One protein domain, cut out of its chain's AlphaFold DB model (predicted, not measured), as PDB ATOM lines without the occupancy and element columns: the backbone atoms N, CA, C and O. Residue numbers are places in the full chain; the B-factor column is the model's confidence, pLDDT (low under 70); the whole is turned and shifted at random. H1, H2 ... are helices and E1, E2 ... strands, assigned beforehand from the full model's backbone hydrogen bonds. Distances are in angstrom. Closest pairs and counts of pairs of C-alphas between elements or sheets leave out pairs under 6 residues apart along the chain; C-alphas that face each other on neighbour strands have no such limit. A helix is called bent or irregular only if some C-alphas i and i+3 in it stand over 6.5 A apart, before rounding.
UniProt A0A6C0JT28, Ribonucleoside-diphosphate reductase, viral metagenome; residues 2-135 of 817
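AT A GLANCE: This is residues 2 to 135 of the 817 residues of the protein "Ribonucleoside-diphosphate reductase" of viral metagenome (UniProt A0A6C0JT28). Two lobes of helices follow each other along the longest axis: in the smaller one H6 packs on H2 of the H1-H2 hairpin, and in the larger one H4, H5 and H8 pack on H7, with H3 packed on H4 and H5. The lobes meet loosely near the first residues of H7, and the short strand E1 lies to one side in the link between H6 and H7. The printed part has 134 residues, with eight named helices and one named strand in the order H1 to H6, E1, H7, H8; the class is mostly helix. It is compact, with a radius of gyration of the C-alphas of 15.6 A and spans of 47 by 32 by 22 A.

HOW THE PARTS SIT: Start at H1, residues 6 to 16, which forms a helical hairpin with H2, residues 20 to 36: they touch at a shallow tilt of 6 degrees, opposite ways, and their closest C-alphas, those of Ala 10 and Ala 26, are 4.6 A apart. Go on to H3, residues 42 to 48, in a hairpin with H4, residues 55 to 63; the closest C-alphas, Val 46 and Ala 58, are 5.9 A apart. H5, residues 65 to 74, touches H3, with C-alphas 42 and 65 closest at 5.4 A. H6, residues 82 to 92, touches H2, with C-alphas 27 and 82 closest at 3.5 A; their tilt of 37 degrees is only just steep. E1, residues 99 to 102, pairs with no named strand. H7, residues 105 to 120, is the hub. Its residues 111 to 118 alone touch H4, about perpendicular at 80 degrees, with C-alphas 57 and 114 closest at 6.1 A. Its residues 106 to 110 alone touch H5, with C-alphas 72 and 106 closest at 6.2 A. H8, residues 122 to 133, forms a hairpin with H7, with C-alphas 117 and 125 closest at 4.9 A. H6 and H7 are close but not clearly touching, with C-alphas 88 and 105 closest at 7.3 A. Every O i to N i+4 pair is within hydrogen-bond range in H1 to H6 and H8, and 10 of 12 are in H7.

IN THESE COORDINATES: Find C-alpha 6 at (-29.877, -19.065, -42.346), where H1 begins; it is 15.1 A long. H2 runs 24.1 A to C-alpha 36 at (-34.030, -13.648, -34.387). H7 runs 22.9 A, with a kink of 42 degrees near residue 114, and is irregular: C-alphas 116 and 119 are 7.8 A apart. H8 runs 16.1 A to C-alpha 133 at (-48.592, -23.203, -27.731).

THE WHOLE: The two C-alphas farthest apart, those of Pro 2 and Asp 120, are 50.1 A apart. The printed part has no cut and no long link. Its mean pLDDT is 87.5; look for values under 70 at residues 2 to 7 and 10 to 21.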
ATOM      1  N   PRO A   2     -21.129 -13.759 -50.288       35.38
ATOM      2  CA  PRO A   2     -22.109 -13.327 -49.295       35.38
ATOM      3  C   PRO A   2     -22.462 -14.527 -48.407       35.38
ATOM      4  O   PRO A   2     -22.571 -15.645 -48.911       35.38
ATOM      5  N   ALA A   3     -22.569 -14.306 -47.095       40.03
ATOM      6  CA  ALA A   3     -22.981 -15.344 -46.155       40.03
ATOM      7  C   ALA A   3     -24.332 -15.917 -46.606       40.03
ATOM      8  O   ALA A   3     -25.266 -15.163 -46.889       40.03
ATOM      9  N   VAL A   4     -24.410 -17.241 -46.734       51.31
ATOM     10  CA  VAL A   4     -25.652 -17.936 -47.074       51.31
ATOM     11  C   VAL A   4     -26.670 -17.602 -45.982       51.31
ATOM     12  O   VAL A   4     -26.347 -17.653 -44.797       51.31
ATOM     13  N   SER A   5     -27.878 -17.175 -46.359       67.50
ATOM     14  CA  SER A   5     -28.882 -16.819 -45.352       67.50
ATOM     15  C   SER A   5     -29.224 -18.057 -44.502       67.50
ATOM     16  O   SER A   5     -29.323 -19.149 -45.069       67.50
ATOM     17  N   PRO A   6     -29.470 -17.931 -43.183       67.56
ATOM     18  CA  PRO A   6     -29.877 -19.065 -42.346       67.56
ATOM     19  C   PRO A   6     -31.121 -19.792 -42.880       67.56
ATOM     20  O   PRO A   6     -31.269 -20.999 -42.708       67.56
ATOM     21  N   PHE A   7     -31.992 -19.072 -43.597       67.81
ATOM     22  CA  PHE A   7     -33.105 -19.655 -44.341       67.81
ATOM     23  C   PHE A   7     -32.631 -20.596 -45.458       67.81
ATOM     24  O   PHE A   7     -33.124 -21.713 -45.583       67.81
ATOM     25  N   SER A   8     -31.665 -20.162 -46.267       71.44
ATOM     26  CA  SER A   8     -31.073 -20.967 -47.338       71.44
ATOM     27  C   SER A   8     -30.340 -22.198 -46.791       71.44
ATOM     28  O   SER A   8     -30.415 -23.255 -47.413       71.44
ATOM     29  N   GLU A   9     -29.693 -22.095 -45.627       73.00
ATOM     30  CA  GLU A   9     -29.076 -23.239 -44.939       73.00
ATOM     31  C   GLU A   9     -30.120 -24.211 -44.380       73.00
ATOM     32  O   GLU A   9     -30.008 -25.414 -44.607       73.00
ATOM     33  N   ALA A  10     -31.169 -23.713 -43.716       68.25
ATOM     34  CA  ALA A  10     -32.275 -24.537 -43.223       68.25
ATOM     35  C   ALA A  10     -32.962 -25.285 -44.374       68.25
ATOM     36  O   ALA A  10     -33.197 -26.490 -44.295       68.25
ATOM     37  N   LEU A  11     -33.213 -24.579 -45.479       68.62
ATOM     38  CA  LEU A  11     -33.747 -25.155 -46.705       68.62
ATOM     39  C   LEU A  11     -32.769 -26.160 -47.332       68.62
ATOM     40  O   LEU A  11     -33.211 -27.159 -47.887       68.62
ATOM     41  N   SER A  12     -31.457 -25.924 -47.264       69.44
ATOM     42  CA  SER A  12     -30.451 -26.886 -47.728       69.44
ATOM     43  C   SER A  12     -30.440 -28.154 -46.877       69.44
ATOM     44  O   SER A  12     -30.390 -29.248 -47.430       69.44
ATOM     45  N   LEU A  13     -30.531 -28.028 -45.552       66.44
ATOM     46  CA  LEU A  13     -30.562 -29.172 -44.643       66.44
ATOM     47  C   LEU A  13     -31.837 -30.002 -44.828       66.44
ATOM     48  O   LEU A  13     -31.764 -31.226 -44.884       66.44
ATOM     49  N   ALA A  14     -32.983 -29.333 -45.002       58.88
ATOM     50  CA  ALA A  14     -34.247 -29.984 -45.346       58.88
ATOM     51  C   ALA A  14     -34.169 -30.788 -46.657       58.88
ATOM     52  O   ALA A  14     -34.958 -31.708 -46.848       58.88
ATOM     53  N   LYS A  15     -33.243 -30.442 -47.567       59.81
ATOM     54  CA  LYS A  15     -32.999 -31.195 -48.808       59.81
ATOM     55  C   LYS A  15     -32.054 -32.370 -48.608       59.81
ATOM     56  O   LYS A  15     -32.282 -33.417 -49.199       59.81
ATOM     57  N   SER A  16     -30.972 -32.173 -47.855       59.00
ATOM     58  CA  SER A  16     -29.895 -33.163 -47.749       59.00
ATOM     59  C   SER A  16     -30.211 -34.301 -46.781       59.00
ATOM     60  O   SER A  16     -29.666 -35.386 -46.932       59.00
ATOM     61  N   ASP A  17     -31.054 -34.055 -45.774       63.75
ATOM     62  CA  ASP A  17     -31.430 -35.040 -44.758       63.75
ATOM     63  C   ASP A  17     -32.960 -35.199 -44.737       63.75
ATOM     64  O   ASP A  17     -33.677 -34.467 -44.055       63.75
ATOM     65  N   VAL A  18     -33.456 -36.156 -45.528       56.28
ATOM     66  CA  VAL A  18     -34.889 -36.491 -45.672       56.28
ATOM     67  C   VAL A  18     -35.447 -37.313 -44.503       56.28
ATOM     68  O   VAL A  18     -36.605 -37.728 -44.530       56.28
ATOM     69  N   THR A  19     -34.657 -37.544 -43.453       62.16
ATOM     70  CA  THR A  19     -35.151 -38.180 -42.228       62.16
ATOM     71  C   THR A  19     -36.020 -37.213 -41.417       62.16
ATOM     72  O   THR A  19     -35.900 -35.986 -41.535       62.16
ATOM     73  N   SER A  20     -36.857 -37.734 -40.512       64.62
ATOM     74  CA  SER A  20     -37.544 -36.894 -39.518       64.62
ATOM     75  C   SER A  20     -36.562 -35.989 -38.778       64.62
ATOM     76  O   SER A  20     -36.842 -34.809 -38.568       64.62
ATOM     77  N   ARG A  21     -35.378 -36.507 -38.432       69.56
ATOM     78  CA  ARG A  21     -34.335 -35.767 -37.719       69.56
ATOM     79  C   ARG A  21     -33.836 -34.568 -38.523       69.56
ATOM     80  O   ARG A  21     -33.678 -33.490 -37.947       69.56
ATOM     81  N   GLY A  22     -33.628 -34.730 -39.828       72.50
ATOM     82  CA  GLY A  22     -33.298 -33.637 -40.739       72.50
ATOM     83  C   GLY A  22     -34.407 -32.588 -40.811       72.50
ATOM     84  O   GLY A  22     -34.147 -31.397 -40.630       72.50
ATOM     85  N   SER A  23     -35.664 -33.028 -40.939       76.25
ATOM     86  CA  SER A  23     -36.844 -32.150 -40.953       76.25
ATOM     87  C   SER A  23     -37.003 -31.326 -39.667       76.25
ATOM     88  O   SER A  23     -37.262 -30.121 -39.735       76.25
ATOM     89  N   TYR A  24     -36.813 -31.931 -38.490       81.12
ATOM     90  CA  TYR A  24     -36.856 -31.222 -37.205       81.12
ATOM     91  C   TYR A  24     -35.689 -30.243 -37.046       81.12
ATOM     92  O   TYR A  24     -35.885 -29.130 -36.563       81.12
ATOM     93  N   ARG A  25     -34.478 -30.604 -37.492       83.50
ATOM     94  CA  ARG A  25     -33.331 -29.682 -37.483       83.50
ATOM     95  C   ARG A  25     -33.566 -28.482 -38.394       83.50
ATOM     96  O   ARG A  25     -33.373 -27.350 -37.961       83.50
ATOM     97  N   ALA A  26     -34.034 -28.709 -39.619       83.94
ATOM     98  CA  ALA A  26     -34.355 -27.640 -40.555       83.94
ATOM     99  C   ALA A  26     -35.499 -26.748 -40.043       83.94
ATOM    100  O   ALA A  26     -35.411 -25.522 -40.109       83.94
ATOM    101  N   GLY A  27     -36.549 -27.348 -39.475       87.88
ATOM    102  CA  GLY A  27     -37.636 -26.613 -38.829       87.88
ATOM    103  C   GLY A  27     -37.150 -25.759 -37.665       87.88
ATOM    104  O   GLY A  27     -37.510 -24.586 -37.579       87.88
ATOM    105  N   LYS A  28     -36.269 -26.305 -36.821       89.94
ATOM    106  CA  LYS A  28     -35.638 -25.577 -35.718       89.94
ATOM    107  C   LYS A  28     -34.790 -24.403 -36.209       89.94
ATOM    108  O   LYS A  28     -34.933 -23.308 -35.673       89.94
ATOM    109  N   MET A  29     -33.983 -24.591 -37.254       90.12
ATOM    110  CA  MET A  29     -33.198 -23.509 -37.863       90.12
ATOM    111  C   MET A  29     -34.091 -22.383 -38.398       90.12
ATOM    112  O   MET A  29     -33.825 -21.213 -38.131       90.12
ATOM    113  N   LEU A  30     -35.173 -22.722 -39.111       89.06
ATOM    114  CA  LEU A  30     -36.134 -21.729 -39.599       89.06
ATOM    115  C   LEU A  30     -36.824 -20.996 -38.442       89.06
ATOM    116  O   LEU A  30     -36.942 -19.773 -38.464       89.06
ATOM    117  N   TYR A  31     -37.253 -21.736 -37.421       92.06
ATOM    118  CA  TYR A  31     -37.868 -21.175 -36.222       92.06
ATOM    119  C   TYR A  31     -36.926 -20.201 -35.498       92.06
ATOM    120  O   TYR A  31     -37.332 -19.082 -35.178       92.06
ATOM    121  N   ASP A  32     -35.664 -20.580 -35.287       91.88
ATOM    122  CA  ASP A  32     -34.674 -19.729 -34.622       91.88
ATOM    123  C   ASP A  32     -34.343 -18.490 -35.468       91.88
ATOM    124  O   ASP A  32     -34.234 -17.386 -34.926       91.88
ATOM    125  N   TYR A  33     -34.274 -18.636 -36.798       90.81
ATOM    126  CA  TYR A  33     -34.116 -17.511 -37.720       90.81
ATOM    127  C   TYR A  33     -35.274 -16.512 -37.606       90.81
ATOM    128  O   TYR A  33     -35.028 -15.336 -37.341       90.81
ATOM    129  N   ILE A  34     -36.526 -16.971 -37.713       91.44
ATOM    130  CA  ILE A  34     -37.720 -16.117 -37.570       91.44
ATOM    131  C   ILE A  34     -37.706 -15.405 -36.217       91.44
ATOM    132  O   ILE A  34     -37.953 -14.204 -36.123       91.44
ATOM    133  N   ARG A  35     -37.378 -16.131 -35.146       91.94
ATOM    134  CA  ARG A  35     -37.322 -15.569 -33.797       91.94
ATOM    135  C   ARG A  35     -36.244 -14.487 -33.676       91.94
ATOM    136  O   ARG A  35     -36.478 -13.486 -33.001       91.94
ATOM    137  N   SER A  36     -35.101 -14.655 -34.345       91.00
ATOM    138  CA  SER A  36     -34.030 -13.648 -34.387       91.00
ATOM    139  C   SER A  36     -34.425 -12.373 -35.143       91.00
ATOM    140  O   SER A  36     -33.945 -11.291 -34.810       91.00
ATOM    141  N   THR A  37     -35.349 -12.479 -36.103       91.00
ATOM    142  CA  THR A  37     -35.906 -11.357 -36.874       91.00
ATOM    143  C   THR A  37     -37.245 -10.862 -36.322       91.00
ATOM    144  O   THR A  37     -37.959 -10.116 -36.985       91.00
ATOM    145  N   SER A  38     -37.601 -11.233 -35.089       94.31
ATOM    146  CA  SER A  38     -38.851 -10.819 -34.452       94.31
ATOM    147  C   SER A  38     -38.673  -9.685 -33.443       94.31
ATOM    148  O   SER A  38     -37.582  -9.486 -32.898       94.31
ATOM    149  N   PRO A  39     -39.745  -8.946 -33.102       95.56
ATOM    150  CA  PRO A  39     -39.728  -8.075 -31.935       95.56
ATOM    151  C   PRO A  39     -39.311  -8.851 -30.677       95.56
ATOM    152  O   PRO A  39     -39.776  -9.959 -30.435       95.56
ATOM    153  N   SER A  40     -38.440  -8.267 -29.857       93.88
ATOM    154  CA  SER A  40     -37.853  -8.944 -28.692       93.88
ATOM    155  C   SER A  40     -38.751  -8.955 -27.450       93.88
ATOM    156  O   SER A  40     -38.430  -9.640 -26.485       93.88
ATOM    157  N   SER A  41     -39.830  -8.170 -27.446       96.69
ATOM    158  CA  SER A  41     -40.780  -8.051 -26.334       96.69
ATOM    159  C   SER A  41     -42.171  -7.674 -26.833       96.69
ATOM    160  O   SER A  41     -42.317  -7.151 -27.946       96.69
ATOM    161  N   ILE A  42     -43.186  -7.865 -25.992       97.69
ATOM    162  CA  ILE A  42     -44.572  -7.459 -26.255       97.69
ATOM    163  C   ILE A  42     -44.672  -5.957 -26.524       97.69
ATOM    164  O   ILE A  42     -45.350  -5.544 -27.465       97.69
ATOM    165  N   ALA A  43     -43.950  -5.126 -25.768       97.69
ATOM    166  CA  ALA A  43     -43.958  -3.679 -25.987       97.69
ATOM    167  C   ALA A  43     -43.428  -3.303 -27.382       97.69
ATOM    168  O   ALA A  43     -44.034  -2.489 -28.088       97.69
ATOM    169  N   LYS A  44     -42.329  -3.939 -27.815       96.81
ATOM    170  CA  LYS A  44     -41.783  -3.737 -29.163       96.81
ATOM    171  C   LYS A  44     -42.757  -4.258 -30.219       96.81
ATOM    172  O   LYS A  44     -43.052  -3.524 -31.155       96.81
ATOM    173  N   TYR A  45     -43.323  -5.450 -30.023       97.12
ATOM    174  CA  TYR A  45     -44.329  -6.040 -30.909       97.12
ATOM    175  C   TYR A  45     -45.520  -5.098 -31.134       97.12
ATOM    176  O   TYR A  45     -45.832  -4.770 -32.278       97.12
ATOM    177  N   VAL A  46     -46.133  -4.581 -30.063       97.12
ATOM    178  CA  VAL A  46     -47.278  -3.667 -30.180       97.12
ATOM    179  C   VAL A  46     -46.891  -2.381 -30.910       97.12
ATOM    180  O   VAL A  46     -47.660  -1.899 -31.738       97.12
ATOM    181  N   SER A  47     -45.697  -1.835 -30.656       95.69
ATOM    182  CA  SER A  47     -45.223  -0.639 -31.364       95.69
ATOM    183  C   SER A  47     -45.009  -0.885 -32.864       95.69
ATOM    184  O   SER A  47     -45.410  -0.056 -33.679       95.69
ATOM    185  N   THR A  48     -44.445  -2.042 -33.228       95.25
ATOM    186  CA  THR A  48     -44.163  -2.439 -34.612       95.25
ATOM    187  C   THR A  48     -45.450  -2.687 -35.395       95.25
ATOM    188  O   THR A  48     -45.595  -2.199 -36.511       95.25
ATOM    189  N   PHE A  49     -46.412  -3.395 -34.799       94.62
ATOM    190  CA  PHE A  49     -47.647  -3.822 -35.463       94.62
ATOM    191  C   PHE A  49     -48.864  -2.938 -35.140       94.62
ATOM    192  O   PHE A  49     -50.005  -3.311 -35.415       94.62
ATOM    193  N   LYS A  50     -48.650  -1.731 -34.601       92.94
ATOM    194  CA  LYS A  50     -49.717  -0.811 -34.160       92.94
ATOM    195  C   LYS A  50     -50.766  -0.508 -35.237       92.94
ATOM    196  O   LYS A  50     -51.928  -0.292 -34.914       92.94
ATOM    197  N   THR A  51     -50.366  -0.462 -36.507       91.38
ATOM    198  CA  THR A  51     -51.254  -0.127 -37.636       91.38
ATOM    199  C   THR A  51     -52.194  -1.263 -38.033       91.38
ATOM    200  O   THR A  51     -53.165  -1.018 -38.748       91.38
ATOM    201  N   ILE A  52     -51.918  -2.490 -37.585       92.75
ATOM    202  CA  ILE A  52     -52.701  -3.680 -37.925       92.75
ATOM    203  C   ILE A  52     -53.388  -4.318 -36.717       92.75
ATOM    204  O   ILE A  52     -54.376  -5.018 -36.915       92.75
ATOM    205  N   LEU A  53     -52.891  -4.104 -35.497       94.50
ATOM    206  CA  LEU A  53     -53.467  -4.666 -34.274       94.50
ATOM    207  C   LEU A  53     -54.760  -3.955 -33.886       94.50
ATOM    208  O   LEU A  53     -54.855  -2.731 -33.975       94.50
ATOM    209  N   ASP A  54     -55.731  -4.727 -33.395       94.00
ATOM    210  CA  ASP A  54     -56.912  -4.159 -32.750       94.00
ATOM    211  C   ASP A  54     -56.488  -3.266 -31.559       94.00
ATOM    212  O   ASP A  54     -55.677  -3.699 -30.733       94.00
ATOM    213  N   PRO A  55     -57.006  -2.027 -31.433       95.00
ATOM    214  CA  PRO A  55     -56.605  -1.107 -30.372       95.00
ATOM    215  C   PRO A  55     -56.869  -1.636 -28.960       95.00
ATOM    216  O   PRO A  55     -56.095  -1.338 -28.046       95.00
ATOM    217  N   GLY A  56     -57.937  -2.419 -28.769       95.12
ATOM    218  CA  GLY A  56     -58.252  -3.057 -27.494       95.12
ATOM    219  C   GLY A  56     -57.208  -4.109 -27.136       95.12
ATOM    220  O   GLY A  56     -56.647  -4.067 -26.040       95.12
ATOM    221  N   VAL A  57     -56.864  -4.973 -28.096       96.38
ATOM    222  CA  VAL A  57     -55.793  -5.971 -27.944       96.38
ATOM    223  C   VAL A  57     -54.444  -5.304 -27.680       96.38
ATOM    224  O   VAL A  57     -53.767  -5.658 -26.717       96.38
ATOM    225  N   ALA A  58     -54.070  -4.289 -28.462       97.44
ATOM    226  CA  ALA A  58     -52.822  -3.548 -28.283       97.44
ATOM    227  C   ALA A  58     -52.725  -2.909 -26.886       97.44
ATOM    228  O   ALA A  58     -51.691  -3.005 -26.222       97.44
ATOM    229  N   THR A  59     -53.814  -2.294 -26.417       97.94
ATOM    230  CA  THR A  59     -53.882  -1.677 -25.086       97.94
ATOM    231  C   THR A  59     -53.744  -2.722 -23.983       97.94
ATOM    232  O   THR A  59     -52.983  -2.520 -23.034       97.94
ATOM    233  N   PHE A  60     -54.436  -3.856 -24.112       98.12
ATOM    234  CA  PHE A  60     -54.349  -4.958 -23.157       98.12
ATOM    235  C   PHE A  60     -52.931  -5.538 -23.090       98.12
ATOM    236  O   PHE A  60     -52.361  -5.653 -22.004       98.12
ATOM    237  N   MET A  61     -52.329  -5.828 -24.247       98.31
ATOM    238  CA  MET A  61     -50.964  -6.349 -24.344       98.31
ATOM    239  C   MET A  61     -49.946  -5.387 -23.724       98.31
ATOM    240  O   MET A  61     -49.086  -5.824 -22.968       98.31
ATOM    241  N   MET A  62     -50.062  -4.077 -23.972       98.12
ATOM    242  CA  MET A  62     -49.183  -3.075 -23.352       98.12
ATOM    243  C   MET A  62     -49.349  -3.005 -21.835       98.12
ATOM    244  O   MET A  62     -48.356  -2.910 -21.114       98.12
ATOM    245  N   LYS A  63     -50.591  -3.078 -21.340       98.31
ATOM    246  CA  LYS A  63     -50.889  -3.060 -19.902       98.31
ATOM    247  C   LYS A  63     -50.256  -4.247 -19.169       98.31
ATOM    248  O   LYS A  63     -49.759  -4.070 -18.061       98.31
ATOM    249  N   HIS A  64     -50.252  -5.426 -19.791       98.38
ATOM    250  CA  HIS A  64     -49.748  -6.675 -19.210       98.38
ATOM    251  C   HIS A  64     -48.384  -7.110 -19.776       98.38
ATOM    252  O   HIS A  64     -47.974  -8.250 -19.582       98.38
ATOM    253  N   ALA A  65     -47.647  -6.219 -20.450       98.06
ATOM    254  CA  ALA A  65     -46.493  -6.592 -21.274       98.06
ATOM    255  C   ALA A  65     -45.451  -7.454 -20.544       98.06
ATOM    256  O   ALA A  65     -45.048  -8.484 -21.069       98.06
ATOM    257  N   LYS A  66     -45.070  -7.077 -19.313       97.38
ATOM    258  CA  LYS A  66     -44.077  -7.823 -18.517       97.38
ATOM    259  C   LYS A  66     -44.527  -9.250 -18.202       97.38
ATOM    260  O   LYS A  66     -43.736 -10.174 -18.314       97.38
ATOM    261  N   GLU A  67     -45.787  -9.411 -17.812       97.44
ATOM    262  CA  GLU A  67     -46.374 -10.708 -17.470       97.44
ATOM    263  C   GLU A  67     -46.463 -11.611 -18.708       97.44
ATOM    264  O   GLU A  67     -46.051 -12.768 -18.669       97.44
ATOM    265  N   LEU A  68     -46.918 -11.056 -19.836       97.94
ATOM    266  CA  LEU A  68     -47.011 -11.783 -21.103       97.94
ATOM    267  C   LEU A  68     -45.626 -12.152 -21.667       97.94
ATOM    268  O   LEU A  68     -45.468 -13.249 -22.202       97.94
ATOM    269  N   ASP A  69     -44.622 -11.283 -21.510       97.69
ATOM    270  CA  ASP A  69     -43.226 -11.574 -21.869       97.69
ATOM    271  C   ASP A  69     -42.671 -12.747 -21.041       97.69
ATOM    272  O   ASP A  69     -42.034 -13.638 -21.604       97.69
ATOM    273  N   THR A  70     -42.947 -12.795 -19.729       97.25
ATOM    274  CA  THR A  70     -42.572 -13.933 -18.870       97.25
ATOM    275  C   THR A  70     -43.239 -15.223 -19.341       97.25
ATOM    276  O   THR A  70     -42.563 -16.225 -19.554       97.25
ATOM    277  N   VAL A  71     -44.544 -15.195 -19.614       96.38
ATOM    278  CA  VAL A  71     -45.278 -16.382 -20.078       96.38
ATOM    279  C   VAL A  71     -44.754 -16.886 -21.429       96.38
ATOM    280  O   VAL A  71     -44.576 -18.090 -21.607       96.38
ATOM    281  N   MET A  72     -44.447 -15.993 -22.374       95.12
ATOM    282  CA  MET A  72     -43.806 -16.367 -23.643       95.12
ATOM    283  C   MET A  72     -42.361 -16.855 -23.474       95.12
ATOM    284  O   MET A  72     -41.827 -17.539 -24.351       95.12
ATOM    285  N   ALA A  73     -41.683 -16.475 -22.389       93.25
ATOM    286  CA  ALA A  73     -40.359 -16.985 -22.071       93.25
ATOM    287  C   ALA A  73     -40.425 -18.428 -21.545       93.25
ATOM    288  O   ALA A  73     -39.583 -19.238 -21.949       93.25
ATOM    289  N   ASP A  74     -41.429 -18.725 -20.718       93.44
ATOM    290  CA  ASP A  74     -41.629 -20.017 -20.054       93.44
ATOM    291  C   ASP A  74     -42.251 -21.073 -20.979       93.44
ATOM    292  O   ASP A  74     -41.906 -22.250 -20.893       93.44
ATOM    293  N   PHE A  75     -43.133 -20.663 -21.898       91.12
ATOM    294  CA  PHE A  75     -43.811 -21.562 -22.835       91.12
ATOM    295  C   PHE A  75     -43.486 -21.180 -24.281       91.12
ATOM    296  O   PHE A  75     -43.957 -20.163 -24.801       91.12
ATOM    297  N   LYS A  76     -42.678 -22.024 -24.926       87.12
ATOM    298  CA  LYS A  76     -42.170 -21.854 -26.294       87.12
ATOM    299  C   LYS A  76     -42.321 -23.138 -27.082       87.12
ATOM    300  O   LYS A  76     -42.394 -24.222 -26.503       87.12
ATOM    301  N   VAL A  77     -42.263 -23.021 -28.402       86.44
ATOM    302  CA  VAL A  77     -42.137 -24.199 -29.261       86.44
ATOM    303  C   VAL A  77     -40.771 -24.855 -29.024       86.44
ATOM    304  O   VAL A  77     -39.724 -24.233 -29.230       86.44
ATOM    305  N   THR A  78     -40.779 -26.105 -28.562       78.50
ATOM    306  CA  THR A  78     -39.566 -26.897 -28.299       78.50
ATOM    307  C   THR A  78     -39.134 -27.688 -29.527       78.50
ATOM    308  O   THR A  78     -37.957 -27.673 -29.884       78.50
ATOM    309  N   GLU A  79     -40.092 -28.311 -30.211       83.12
ATOM    310  CA  GLU A  79     -39.881 -29.096 -31.423       83.12
ATOM    311  C   GLU A  79     -40.840 -28.645 -32.522       83.12
ATOM    312  O   GLU A  79     -42.040 -28.478 -32.302       83.12
ATOM    313  N   ILE A  80     -40.305 -28.431 -33.724       87.25
ATOM    314  CA  ILE A  80     -41.094 -28.063 -34.895       87.25
ATOM    315  C   ILE A  80     -40.440 -28.606 -36.155       87.25
ATOM    316  O   ILE A  80     -39.235 -28.469 -36.363       87.25
ATOM    317  N   GLN A  81     -41.248 -29.223 -37.007       83.75
ATOM    318  CA  GLN A  81     -40.792 -29.696 -38.303       83.75
ATOM    319  C   GLN A  81     -40.685 -28.554 -39.300       83.75
ATOM    320  O   GLN A  81     -41.420 -27.566 -39.211       83.75
ATOM    321  N   TRP A  82     -39.841 -28.738 -40.314       83.12
ATOM    322  CA  TRP A  82     -39.727 -27.809 -41.435       83.12
ATOM    323  C   TRP A  82     -41.091 -27.437 -42.025       83.12
ATOM    324  O   TRP A  82     -41.378 -26.260 -42.204       83.12
ATOM    325  N   MET A  83     -41.963 -28.422 -42.259       78.94
ATOM    326  CA  MET A  83     -43.293 -28.189 -42.833       78.94
ATOM    327  C   MET A  83     -44.159 -27.283 -41.972       78.94
ATOM    328  O   MET A  83     -44.779 -26.349 -42.480       78.94
ATOM    329  N   SER A  84     -44.195 -27.547 -40.672       85.44
ATOM    330  CA  SER A  84     -44.957 -26.747 -39.725       85.44
ATOM    331  C   SER A  84     -44.393 -25.327 -39.647       85.44
ATOM    332  O   SER A  84     -45.151 -24.369 -39.787       85.44
ATOM    333  N   ALA A  85     -43.068 -25.184 -39.523       87.94
ATOM    334  CA  ALA A  85     -42.388 -23.890 -39.473       87.94
ATOM    335  C   ALA A  85     -42.586 -23.069 -40.762       87.94
ATOM    336  O   ALA A  85     -42.937 -21.894 -40.691       87.94
ATOM    337  N   ASP A  86     -42.436 -23.691 -41.935       84.19
ATOM    338  CA  ASP A  86     -42.646 -23.060 -43.244       84.19
ATOM    339  C   ASP A  86     -44.109 -22.646 -43.439       84.19
ATOM    340  O   ASP A  86     -44.381 -21.561 -43.949       84.19
ATOM    341  N   THR A  87     -45.059 -23.466 -42.977       83.31
ATOM    342  CA  THR A  87     -46.488 -23.127 -43.035       83.31
ATOM    343  C   THR A  87     -46.793 -21.908 -42.165       83.31
ATOM    344  O   THR A  87     -47.467 -20.989 -42.629       83.31
ATOM    345  N   PHE A  88     -46.259 -21.836 -40.938       87.69
ATOM    346  CA  PHE A  88     -46.361 -20.618 -40.128       87.69
ATOM    347  C   PHE A  88     -45.757 -19.419 -40.855       87.69
ATOM    348  O   PHE A  88     -46.441 -18.413 -41.017       87.69
ATOM    349  N   ASN A  89     -44.523 -19.546 -41.337       86.31
ATOM    350  CA  ASN A  89     -43.787 -18.464 -41.981       86.31
ATOM    351  C   ASN A  89     -44.499 -17.890 -43.216       86.31
ATOM    352  O   ASN A  89     -44.611 -16.678 -43.355       86.31
ATOM    353  N   LYS A  90     -44.989 -18.754 -44.112       81.12
ATOM    354  CA  LYS A  90     -45.613 -18.327 -45.373       81.12
ATOM    355  C   LYS A  90     -47.062 -17.897 -45.215       81.12
ATOM    356  O   LYS A  90     -47.511 -17.010 -45.935       81.12
ATOM    357  N   ALA A  91     -47.805 -18.561 -44.332       79.69
ATOM    358  CA  ALA A  91     -49.232 -18.326 -44.196       79.69
ATOM    359  C   ALA A  91     -49.533 -17.395 -43.019       79.69
ATOM    360  O   ALA A  91     -50.120 -16.339 -43.208       79.69
ATOM    361  N   TYR A  92     -49.157 -17.756 -41.798       87.94
ATOM    362  CA  TYR A  92     -49.794 -17.191 -40.607       87.94
ATOM    363  C   TYR A  92     -49.061 -16.020 -39.961       87.94
ATOM    364  O   TYR A  92     -49.711 -15.159 -39.362       87.94
ATOM    365  N   LEU A  93     -47.734 -16.004 -40.046       91.75
ATOM    366  CA  LEU A  93     -46.913 -15.003 -39.383       91.75
ATOM    367  C   LEU A  93     -46.993 -13.668 -40.113       91.75
ATOM    368  O   LEU A  93     -46.904 -13.576 -41.337       91.75
ATOM    369  N   THR A  94     -47.195 -12.610 -39.338       91.06
ATOM    370  CA  THR A  94     -47.373 -11.273 -39.888       91.06
ATOM    371  C   THR A  94     -46.037 -10.607 -40.189       91.06
ATOM    372  O   THR A  94     -45.209 -10.433 -39.297       91.06
ATOM    373  N   SER A  95     -45.866 -10.149 -41.425       88.94
ATOM    374  CA  SER A  95     -44.795  -9.243 -41.840       88.94
ATOM    375  C   SER A  95     -45.386  -7.911 -42.311       88.94
ATOM    376  O   SER A  95     -46.545  -7.839 -42.735       88.94
ATOM    377  N   LEU A  96     -44.611  -6.831 -42.200       85.31
ATOM    378  CA  LEU A  96     -44.998  -5.505 -42.681       85.31
ATOM    379  C   LEU A  96     -43.985  -5.022 -43.722       85.31
ATOM    380  O   LEU A  96     -42.792  -5.128 -43.474       85.31
ATOM    381  N   PRO A  97     -44.409  -4.386 -44.828       82.62
ATOM    382  CA  PRO A  97     -43.471  -3.832 -45.812       82.62
ATOM    383  C   PRO A  97     -42.549  -2.741 -45.249       82.62
ATOM    384  O   PRO A  97     -41.545  -2.394 -45.857       82.62
ATOM    385  N   THR A  98     -42.924  -2.148 -44.115       79.88
ATOM    386  CA  THR A  98     -42.235  -1.013 -43.494       79.88
ATOM    387  C   THR A  98     -41.127  -1.420 -42.525       79.88
ATOM    388  O   THR A  98     -40.495  -0.546 -41.937       79.88
ATOM    389  N   THR A  99     -40.926  -2.715 -42.272       83.56
ATOM    390  CA  THR A  99     -39.907  -3.201 -41.339       83.56
ATOM    391  C   THR A  99     -39.454  -4.607 -41.708       83.56
ATOM    392  O   THR A  99     -40.252  -5.420 -42.155       83.56
ATOM    393  N   ASP A 100     -38.189  -4.917 -41.435       82.81
ATOM    394  CA  ASP A 100     -37.660  -6.279 -41.572       82.81
ATOM    395  C   ASP A 100     -38.129  -7.220 -40.446       82.81
ATOM    396  O   ASP A 100     -37.800  -8.406 -40.450       82.81
ATOM    397  N   LEU A 101     -38.870  -6.702 -39.454       87.44
ATOM    398  CA  LEU A 101     -39.374  -7.500 -38.342       87.44
ATOM    399  C   LEU A 101     -40.589  -8.341 -38.748       87.44
ATOM    400  O   LEU A 101     -41.565  -7.834 -39.308       87.44
ATOM    401  N   VAL A 102     -40.556  -9.614 -38.361       90.62
ATOM    402  CA  VAL A 102     -41.628 -10.591 -38.585       90.62
ATOM    403  C   VAL A 102     -42.191 -11.045 -37.237       90.62
ATOM    404  O   VAL A 102     -41.468 -11.154 -36.254       90.62
ATOM    405  N   GLU A 103     -43.496 -11.267 -37.147       95.25
ATOM    406  CA  GLU A 103     -44.121 -11.898 -35.979       95.25
ATOM    407  C   GLU A 103     -43.621 -13.347 -35.835       95.25
ATOM    408  O   GLU A 103     -43.663 -14.093 -36.807       95.25
ATOM    409  N   ASN A 104     -43.195 -13.785 -34.645       95.12
ATOM    410  CA  ASN A 104     -42.917 -15.212 -34.398       95.12
ATOM    411  C   ASN A 104     -44.156 -15.990 -33.925       95.12
ATOM    412  O   ASN A 104     -45.224 -15.431 -33.672       95.12
ATOM    413  N   ILE A 105     -43.997 -17.310 -33.786       95.31
ATOM    414  CA  ILE A 105     -45.065 -18.232 -33.385       95.31
ATOM    415  C   ILE A 105     -45.605 -17.899 -31.986       95.31
ATOM    416  O   ILE A 105     -46.822 -17.856 -31.809       95.31
ATOM    417  N   GLU A 106     -44.740 -17.610 -31.009       96.38
ATOM    418  CA  GLU A 106     -45.172 -17.224 -29.657       96.38
ATOM    419  C   GLU A 106     -46.015 -15.941 -29.676       96.38
ATOM    420  O   GLU A 106     -47.082 -15.879 -29.071       96.38
ATOM    421  N   GLN A 107     -45.584 -14.926 -30.424       97.06
ATOM    422  CA  GLN A 107     -46.314 -13.664 -30.564       97.06
ATOM    423  C   GLN A 107     -47.652 -13.844 -31.274       97.06
ATOM    424  O   GLN A 107     -48.654 -13.289 -30.826       97.06
ATOM    425  N   CYS A 108     -47.683 -14.651 -32.337       96.69
ATOM    426  CA  CYS A 108     -48.911 -15.003 -33.041       96.69
ATOM    427  C   CYS A 108     -49.923 -15.637 -32.078       96.69
ATOM    428  O   CYS A 108     -51.066 -15.179 -31.981       96.69
ATOM    429  N   TRP A 109     -49.496 -16.627 -31.290       97.12
ATOM    430  CA  TRP A 109     -50.370 -17.259 -30.306       97.12
ATOM    431  C   TRP A 109     -50.761 -16.340 -29.160       97.12
ATOM    432  O   TRP A 109     -51.907 -16.396 -28.717       97.12
ATOM    433  N   MET A 110     -49.872 -15.458 -28.711       98.00
ATOM    434  CA  MET A 110     -50.198 -14.477 -27.680       98.00
ATOM    435  C   MET A 110     -51.246 -13.470 -28.172       98.00
ATOM    436  O   MET A 110     -52.224 -13.209 -27.469       98.00
ATOM    437  N   ARG A 111     -51.112 -12.967 -29.407       97.56
ATOM    438  CA  ARG A 111     -52.112 -12.104 -30.058       97.56
ATOM    439  C   ARG A 111     -53.473 -12.795 -30.130       97.56
ATOM    440  O   ARG A 111     -54.480 -12.211 -29.727       97.56
ATOM    441  N   VAL A 112     -53.510 -14.036 -30.614       97.00
ATOM    442  CA  VAL A 112     -54.752 -14.823 -30.720       97.00
ATOM    443  C   VAL A 112     -55.354 -15.108 -29.338       97.00
ATOM    444  O   VAL A 112     -56.569 -15.043 -29.166       97.00
ATOM    445  N   SER A 113     -54.522 -15.348 -28.324       97.75
ATOM    446  CA  SER A 113     -54.982 -15.557 -26.944       97.75
ATOM    447  C   SER A 113     -55.597 -14.296 -26.348       97.75
ATOM    448  O   SER A 113     -56.644 -14.365 -25.708       97.75
ATOM    449  N   CYS A 114     -54.995 -13.129 -26.601       97.25
ATOM    450  CA  CYS A 114     -55.570 -11.846 -26.205       97.25
ATOM    451  C   CYS A 114     -56.919 -11.617 -26.896       97.25
ATOM    452  O   CYS A 114     -57.883 -11.257 -26.228       97.25
ATOM    453  N   TYR A 115     -57.013 -11.894 -28.201       95.69
ATOM    454  CA  TYR A 115     -58.272 -11.825 -28.950       95.69
ATOM    455  C   TYR A 115     -59.379 -12.667 -28.308       95.69
ATOM    456  O   TYR A 115     -60.489 -12.174 -28.116       95.69
ATOM    457  N   PHE A 116     -59.075 -13.909 -27.925       95.56
ATOM    458  CA  PHE A 116     -60.064 -14.787 -27.311       95.56
ATOM    459  C   PHE A 116     -60.430 -14.398 -25.883       95.56
ATOM    460  O   PHE A 116     -61.598 -14.474 -25.521       95.56
ATOM    461  N   ALA A 117     -59.460 -14.034 -25.050       95.56
ATOM    462  CA  ALA A 117     -59.644 -14.122 -23.605       95.56
ATOM    463  C   ALA A 117     -59.403 -12.815 -22.840       95.56
ATOM    464  O   ALA A 117     -59.635 -12.785 -21.635       95.56
ATOM    465  N   MET A 118     -59.023 -11.706 -23.494       95.06
ATOM    466  CA  MET A 118     -58.741 -10.446 -22.780       95.06
ATOM    467  C   MET A 118     -59.929  -9.922 -21.957       95.06
ATOM    468  O   MET A 118     -59.737  -9.271 -20.930       95.06
ATOM    469  N   ARG A 119     -61.165 -10.227 -22.380       91.50
ATOM    470  CA  ARG A 119     -62.405  -9.854 -21.674       91.50
ATOM    471  C   ARG A 119     -62.583 -10.597 -20.350       91.50
ATOM    472  O   ARG A 119     -63.248 -10.079 -19.459       91.50
ATOM    473  N   ASP A 120     -61.971 -11.771 -20.230       91.56
ATOM    474  CA  ASP A 120     -62.003 -12.618 -19.040       91.56
ATOM    475  C   ASP A 120     -60.737 -12.454 -18.173       91.56
ATOM    476  O   ASP A 120     -60.537 -13.213 -17.224       91.56
ATOM    477  N   GLY A 121     -59.879 -11.471 -18.476       94.75
ATOM    478  CA  GLY A 121     -58.670 -11.161 -17.710       94.75
ATOM    479  C   GLY A 121     -57.410 -11.912 -18.154       94.75
ATOM    480  O   GLY A 121     -57.435 -12.779 -19.027       94.75
ATOM    481  N   VAL A 122     -56.273 -11.544 -17.553       96.81
ATOM    482  CA  VAL A 122     -54.945 -12.030 -17.965       96.81
ATOM    483  C   VAL A 122     -54.743 -13.524 -17.709       96.81
ATOM    484  O   VAL A 122     -54.219 -14.205 -18.583       96.81
ATOM    485  N   ASP A 123     -55.277 -14.074 -16.617       95.88
ATOM    486  CA  ASP A 123     -55.198 -15.515 -16.330       95.88
ATOM    487  C   ASP A 123     -55.852 -16.360 -17.434       95.88
ATOM    488  O   ASP A 123     -55.316 -17.383 -17.866       95.88
ATOM    489  N   SER A 124     -56.998 -15.905 -17.951       94.94
ATOM    490  CA  SER A 124     -57.693 -16.546 -19.071       94.94
ATOM    491  C   SER A 124     -56.861 -16.490 -20.358       94.94
ATOM    492  O   SER A 124     -56.793 -17.482 -21.086       94.94
ATOM    493  N   VAL A 125     -56.178 -15.367 -20.617       97.44
ATOM    494  CA  VAL A 125     -55.240 -15.223 -21.748       97.44
ATOM    495  C   VAL A 125     -54.064 -16.182 -21.605       97.44
ATOM    496  O   VAL A 125     -53.722 -16.863 -22.570       97.44
ATOM    497  N   VAL A 126     -53.484 -16.295 -20.412       96.94
ATOM    498  CA  VAL A 126     -52.362 -17.202 -20.139       96.94
ATOM    499  C   VAL A 126     -52.772 -18.662 -20.332       96.94
ATOM    500  O   VAL A 126     -52.042 -19.424 -20.963       96.94
ATOM    501  N   ASN A 127     -53.951 -19.058 -19.849       94.56
ATOM    502  CA  ASN A 127     -54.460 -20.418 -20.037       94.56
ATOM    503  C   ASN A 127     -54.730 -20.728 -21.515       94.56
ATOM    504  O   ASN A 127     -54.299 -21.770 -22.008       94.56
ATOM    505  N   CYS A 128     -55.358 -19.801 -22.244       96.31
ATOM    506  CA  CYS A 128     -55.552 -19.931 -23.687       96.31
ATOM    507  C   CYS A 128     -54.210 -20.063 -24.426       96.31
ATOM    508  O   CYS A 128     -54.059 -20.944 -25.274       96.31
ATOM    509  N   TYR A 129     -53.223 -19.235 -24.076       97.31
ATOM    510  CA  TYR A 129     -51.888 -19.283 -24.669       97.31
ATOM    511  C   TYR A 129     -51.221 -20.638 -24.449       97.31
ATOM    512  O   TYR A 129     -50.732 -21.225 -25.410       97.31
ATOM    513  N   LYS A 130     -51.272 -21.179 -23.224       95.38
ATOM    514  CA  LYS A 130     -50.732 -22.508 -22.899       95.38
ATOM    515  C   LYS A 130     -51.373 -23.607 -23.748       95.38
ATOM    516  O   LYS A 130     -50.654 -24.407 -24.341       95.38
ATOM    517  N   SER A 131     -52.702 -23.619 -23.876       94.31
ATOM    518  CA  SER A 131     -53.400 -24.613 -24.705       94.31
ATOM    519  C   SER A 131     -53.046 -24.505 -26.194       94.31
ATOM    520  O   SER A 131     -52.967 -25.523 -26.883       94.31
ATOM    521  N   LEU A 132     -52.823 -23.285 -26.699       95.00
ATOM    522  CA  LEU A 132     -52.427 -23.048 -28.089       95.00
ATOM    523  C   LEU A 132     -50.964 -23.418 -28.344       95.00
ATOM    524  O   LEU A 132     -50.677 -24.131 -29.304       95.00
ATOM    525  N   ILE A 133     -50.025 -22.970 -27.508       94.31
ATOM    526  CA  ILE A 133     -48.592 -23.203 -27.731       94.31
ATOM    527  C   ILE A 133     -48.233 -24.686 -27.576       94.31
ATOM    528  O   ILE A 133     -47.539 -25.225 -28.435       94.31
ATOM    529  N   ASN A 134     -48.817 -25.378 -26.588       91.81
ATOM    530  CA  ASN A 134     -48.657 -26.825 -26.393       91.81
ATOM    531  C   ASN A 134     -49.390 -27.654 -27.460       91.81
ATOM    532  O   ASN A 134     -49.191 -28.861 -27.566       91.81
ATOM    533  N   GLY A 135     -50.244 -27.015 -28.263       91.81
ATOM    534  CA  GLY A 135     -50.949 -27.662 -29.359       91.81
ATOM    535  C   GLY A 135     -52.092 -28.569 -28.928       91.81
ATOM    536  O   GLY A 135     -52.459 -29.438 -29.711       91.81
TER     537      GLY A 135